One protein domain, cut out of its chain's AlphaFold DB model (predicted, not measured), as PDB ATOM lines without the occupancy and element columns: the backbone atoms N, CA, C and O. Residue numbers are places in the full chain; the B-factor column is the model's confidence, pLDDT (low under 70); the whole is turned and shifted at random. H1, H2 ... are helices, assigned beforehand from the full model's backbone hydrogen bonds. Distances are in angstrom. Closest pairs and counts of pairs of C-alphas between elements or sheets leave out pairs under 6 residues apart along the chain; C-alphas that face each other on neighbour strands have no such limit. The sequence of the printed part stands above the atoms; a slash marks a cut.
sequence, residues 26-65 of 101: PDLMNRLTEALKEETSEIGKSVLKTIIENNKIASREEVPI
ATOM      1  N   PRO A  26     196.334 151.167  92.923       94.12
ATOM      2  CA  PRO A  26     196.005 150.721  91.569       94.12
ATOM      3  C   PRO A  26     195.971 151.845  90.528       94.12
ATOM      4  O   PRO A  26     196.420 151.643  89.401       94.12
ATOM      5  N   ASP A  27     195.517 153.042  90.901       97.06
ATOM      6  CA  ASP A  27     195.483 154.200  90.004       97.06
ATOM      7  C   ASP A  27     196.891 154.623  89.579       97.06
ATOM      8  O   ASP A  27     197.127 154.913  88.406       97.06
ATOM      9  N   LEU A  28     197.856 154.590  90.504       95.50
ATOM     10  CA  LEU A  28     199.254 154.870  90.187       95.50
ATOM     11  C   LEU A  28     199.833 153.788  89.266       95.50
ATOM     12  O   LEU A  28     200.502 154.117  88.290       95.50
ATOM     13  N   MET A  29     199.524 152.510  89.499       96.75
ATOM     14  CA  MET A  29     199.951 151.423  88.605       96.75
ATOM     15  C   MET A  29     199.370 151.556  87.192       96.75
ATOM     16  O   MET A  29     200.083 151.337  86.205       96.75
ATOM     17  N   ASN A  30     198.103 151.957  87.078       97.62
ATOM     18  CA  ASN A  30     197.463 152.235  85.794       97.62
ATOM     19  C   ASN A  30     198.162 153.395  85.080       97.62
ATOM     20  O   ASN A  30     198.549 153.249  83.920       97.62
ATOM     21  N   ARG A  31     198.430 154.497  85.789       98.06
ATOM     22  CA  ARG A  31     199.139 155.659  85.233       98.06
ATOM     23  C   ARG A  31     200.566 155.344  84.807       98.06
ATOM     24  O   ARG A  31     200.969 155.771  83.732       98.06
ATOM     25  N   LEU A  32     201.311 154.556  85.579       97.94
ATOM     26  CA  LEU A  32     202.645 154.092  85.181       97.94
ATOM     27  C   LEU A  32     202.587 153.241  83.905       97.94
ATOM     28  O   LEU A  32     203.441 153.366  83.028       97.94
ATOM     29  N   THR A  33     201.564 152.394  83.781       97.62
ATOM     30  CA  THR A  33     201.368 151.539  82.603       97.62
ATOM     31  C   THR A  33     200.968 152.344  81.365       97.62
ATOM     32  O   THR A  33     201.408 152.021  80.263       97.62
ATOM     33  N   GLU A  34     200.145 153.381  81.523       98.31
ATOM     34  CA  GLU A  34     199.811 154.339  80.461       98.31
ATOM     35  C   GLU A  34     201.045 155.141  80.037       98.31
ATOM     36  O   GLU A  34     201.398 155.130  78.859       98.31
ATOM     37  N   ALA A  35     201.773 155.715  80.998       98.25
ATOM     38  CA  ALA A  35     203.001 156.461  80.744       98.25
ATOM     39  C   ALA A  35     204.042 155.617  79.992       98.25
ATOM     40  O   ALA A  35     204.685 156.106  79.071       98.25
ATOM     41  N   LEU A  36     204.170 154.324  80.312       98.44
ATOM     42  CA  LEU A  36     205.070 153.418  79.592       98.44
ATOM     43  C   LEU A  36     204.706 153.262  78.104       98.44
ATOM     44  O   LEU A  36     205.596 153.037  77.282       98.44
ATOM     45  N   LYS A  37     203.417 153.339  77.751       98.00
ATOM     46  CA  LYS A  37     202.954 153.245  76.357       98.00
ATOM     47  C   LYS A  37     203.194 154.541  75.586       98.00
ATOM     48  O   LYS A  37     203.440 154.481  74.386       98.00
ATOM     49  N   GLU A  38     203.090 155.678  76.268       98.25
ATOM     50  CA  GLU A  38     203.212 157.015  75.677       98.25
ATOM     51  C   GLU A  38     204.662 157.516  75.621       98.25
ATOM     52  O   GLU A  38     204.993 158.348  74.778       98.25
ATOM     53  N   GLU A  39     205.536 156.999  76.487       98.44
ATOM     54  CA  GLU A  39     206.942 157.387  76.542       98.44
ATOM     55  C   GLU A  39     207.662 157.087  75.218       98.44
ATOM     56  O   GLU A  39     207.542 156.008  74.634       98.44
ATOM     57  N   THR A  40     208.465 158.042  74.759       98.25
ATOM     58  CA  THR A  40     209.202 157.966  73.489       98.25
ATOM     59  C   THR A  40     210.679 157.637  73.702       98.25
ATOM     60  O   THR A  40     211.291 156.991  72.853       98.25
ATOM     61  N   SER A  41     211.241 158.013  74.851       98.38
ATOM     62  CA  SER A  41     212.611 157.717  75.251       98.38
ATOM     63  C   SER A  41     212.777 156.248  75.628       98.38
ATOM     64  O   SER A  41     212.144 155.749  76.560       98.38
ATOM     65  N   GLU A  42     213.704 155.552  74.970       97.88
ATOM     66  CA  GLU A  42     214.028 154.160  75.308       97.88
ATOM     67  C   GLU A  42     214.566 154.015  76.740       97.88
ATOM     68  O   GLU A  42     214.243 153.051  77.439       97.88
ATOM     69  N   ILE A  43     215.315 155.011  77.221       98.25
ATOM     70  CA  ILE A  43     215.769 155.059  78.617       98.25
ATOM     71  C   ILE A  43     214.564 155.237  79.547       98.25
ATOM     72  O   ILE A  43     214.439 154.504  80.527       98.25
ATOM     73  N   GLY A  44     213.644 156.151  79.216       98.44
ATOM     74  CA  GLY A  44     212.423 156.389  79.994       98.44
ATOM     75  C   GLY A  44     211.560 155.132  80.123       98.44
ATOM     76  O   GLY A  44     211.185 154.744  81.229       98.44
ATOM     77  N   LYS A  45     211.345 154.409  79.016       98.56
ATOM     78  CA  LYS A  45     210.631 153.122  79.018       98.56
ATOM     79  C   LYS A  45     211.302 152.088  79.920       98.56
ATOM     80  O   LYS A  45     210.614 151.358  80.629       98.56
ATOM     81  N   SER A  46     212.632 151.998  79.883       98.44
ATOM     82  CA  SER A  46     213.395 151.064  80.721       98.44
ATOM     83  C   SER A  46     213.227 151.365  82.215       98.44
ATOM     84  O   SER A  46     212.971 150.463  83.020       98.44
ATOM     85  N   VAL A  47     213.273 152.650  82.582       98.44
ATOM     86  CA  VAL A  47     213.044 153.102  83.961       98.44
ATOM     87  C   VAL A  47     211.613 152.795  84.403       98.44
ATOM     88  O   VAL A  47     211.421 152.176  85.448       98.44
ATOM     89  N   LEU A  48     210.606 153.136  83.594       98.50
ATOM     90  CA  LEU A  48     209.199 152.858  83.911       98.50
ATOM     91  C   LEU A  48     208.926 151.356  84.073       98.50
ATOM     92  O   LEU A  48     208.235 150.962  85.012       98.50
ATOM     93  N   LYS A  49     209.509 150.502  83.219       98.38
ATOM     94  CA  LYS A  49     209.434 149.037  83.376       98.38
ATOM     95  C   LYS A  49     210.020 148.579  84.707       98.38
ATOM     96  O   LYS A  49     209.389 147.780  85.390       98.38
ATOM     97  N   THR A  50     211.188 149.103  85.076       98.19
ATOM     98  CA  THR A  50     211.843 148.786  86.354       98.19
ATOM     99  C   THR A  50     210.968 149.188  87.539       98.19
ATOM    100  O   THR A  50     210.766 148.385  88.444       98.19
ATOM    101  N   ILE A  51     210.386 150.392  87.513       97.81
ATOM    102  CA  ILE A  51     209.474 150.861  88.565       97.81
ATOM    103  C   ILE A  51     208.266 149.926  88.673       97.81
ATOM    104  O   ILE A  51     207.953 149.455  89.764       97.81
ATOM    105  N   ILE A  52     207.595 149.627  87.559       98.00
ATOM    106  CA  ILE A  52     206.414 148.751  87.538       98.00
ATOM    107  C   ILE A  52     206.751 147.356  88.073       98.00
ATOM    108  O   ILE A  52     205.980 146.805  88.857       98.00
ATOM    109  N   GLU A  53     207.885 146.782  87.669       98.00
ATOM    110  CA  GLU A  53     208.300 145.456  88.128       98.00
ATOM    111  C   GLU A  53     208.650 145.457  89.618       98.00
ATOM    112  O   GLU A  53     208.178 144.587  90.346       98.00
ATOM    113  N   ASN A  54     209.364 146.477  90.102       97.44
ATOM    114  CA  ASN A  54     209.653 146.637  91.527       97.44
ATOM    115  C   ASN A  54     208.365 146.688  92.364       97.44
ATOM    116  O   ASN A  54     208.241 145.979  93.356       97.44
ATOM    117  N   ASN A  55     207.362 147.453  91.918       97.25
ATOM    118  CA  ASN A  55     206.060 147.521  92.591       97.25
ATOM    119  C   ASN A  55     205.344 146.157  92.628       97.25
ATOM    120  O   ASN A  55     204.720 145.812  93.631       97.25
ATOM    121  N   LYS A  56     205.433 145.361  91.554       96.94
ATOM    122  CA  LYS A  56     204.849 144.009  91.513       96.94
ATOM    123  C   LYS A  56     205.570 143.038  92.440       96.94
ATOM    124  O   LYS A  56     204.905 142.244  93.100       96.94
ATOM    125  N   ILE A  57     206.900 143.087  92.467       97.50
ATOM    126  CA  ILE A  57     207.732 142.259  93.347       97.50
ATOM    127  C   ILE A  57     207.411 142.591  94.802       97.50
ATOM    128  O   ILE A  57     207.024 141.692  95.543       97.50
ATOM    129  N   ALA A  58     207.450 143.874  95.170       97.31
ATOM    130  CA  ALA A  58     207.128 144.355  96.511       97.31
ATOM    131  C   ALA A  58     205.754 143.866  96.992       97.31
ATOM    132  O   ALA A  58     205.634 143.288  98.070       97.31
ATOM    133  N   SER A  59     204.734 143.989  96.138       96.88
ATOM    134  CA  SER A  59     203.385 143.524  96.460       96.88
ATOM    135  C   SER A  59     203.258 142.002  96.556       96.88
ATOM    136  O   SER A  59     202.365 141.530  97.254       96.88
ATOM    137  N   ARG A  60     204.042 141.228  95.796       97.56
ATOM    138  CA  ARG A  60     203.958 139.757  95.775       97.56
ATOM    139  C   ARG A  60     204.724 139.132  96.932       97.56
ATOM    140  O   ARG A  60     204.309 138.101  97.446       97.56
ATOM    141  N   GLU A  61     205.860 139.721  97.272       97.56
ATOM    142  CA  GLU A  61     206.795 139.207  98.272       97.56
ATOM    143  C   GLU A  61     206.603 139.874  99.639       97.56
ATOM    144  O   GLU A  61     207.283 139.501 100.586       97.56
ATOM    145  N   GLU A  62     205.658 140.819  99.741       95.88
ATOM    146  CA  GLU A  62     205.365 141.599 100.951       95.88
ATOM    147  C   GLU A  62     206.631 142.252 101.529       95.88
ATOM    148  O   GLU A  62     206.923 142.182 102.721       95.88
ATOM    149  N   VAL A  63     207.401 142.892 100.644       96.00
ATOM    150  CA  VAL A  63     208.610 143.651 100.989       96.00
ATOM    151  C   VAL A  63     208.419 145.136 100.675       96.00
ATOM    152  O   VAL A  63     207.638 145.469  99.779       96.00
ATOM    153  N   PRO A  64     209.107 146.056 101.382       95.75
ATOM    154  CA  PRO A  64     208.984 147.487 101.120       95.75
ATOM    155  C   PRO A  64     209.294 147.842  99.661       95.75
ATOM    156  O   PRO A  64     210.318 147.431  99.117       95.75
ATOM    157  N   ILE A  65     208.436 148.657  99.041       95.75
ATOM    158  CA  ILE A  65     208.624 149.158  97.667       95.75
ATOM    159  C   ILE A  65     209.899 150.016  97.553       95.75
ATOM    160  O   ILE A  65     210.511 150.090  96.484       95.75
TER     161      ILE A  65
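AT A GLANCE: This is residues 26 to 65 of the 101 residues of the protein "Fumerase domain-containing protein" of marine sediment metagenome (UniProt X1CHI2). This is a helical hairpin of two helices: H2, the longer, and H1 fold back on each other through a tight turn, like a narrow V whose closed end is at residues 39 to 41. Past H2, residues 62 to 65 fold back as a short tail near its far end. The printed part has 40 residues with two named helices, H1 then H2 along the chain, and no named strand; the class is all helix. The outline is flat, with spans of 32 by 20 by 10 A, and the whole is only just compact, close to loose, with a radius of gyration of the C-alphas of 10.7 A.

HOW THE PARTS SIT: Begin with H2, residues 42 to 61, and look from it to H1, residues 26 to 38. The two touch, with 9 pairs of C-alphas within 8 A. Look first at the closest C-alphas, those of Leu 36 and Lys 45, 5.6 A apart. H2 touches H1 with residues 44 to 52 alone. Their lines stand at a shallow tilt of 24 degrees and they run opposite ways, with 10.9 A from centre to centre. In H1 and H2 every O i to N i+4 pair is within hydrogen-bond range.

IN THESE COORDINATES: Find C-alpha 42 at (214.028, 154.160, 75.308); from there H2 runs 28.3 A to C-alpha 61 at (206.795, 139.207, 98.272). Then go to C-alpha 26 at (196.005, 150.721, 91.569), where H1 begins; it runs 18.6 A to C-alpha 38.

THE WHOLE: The C-alphas of Thr 40 and Glu 62 are the two farthest apart, at 32.2 A. The link from H1 to H2, three residues, is tight. The printed part has no cut. Its mean pLDDT is 97.5, and no printed residue is under 70 in this model.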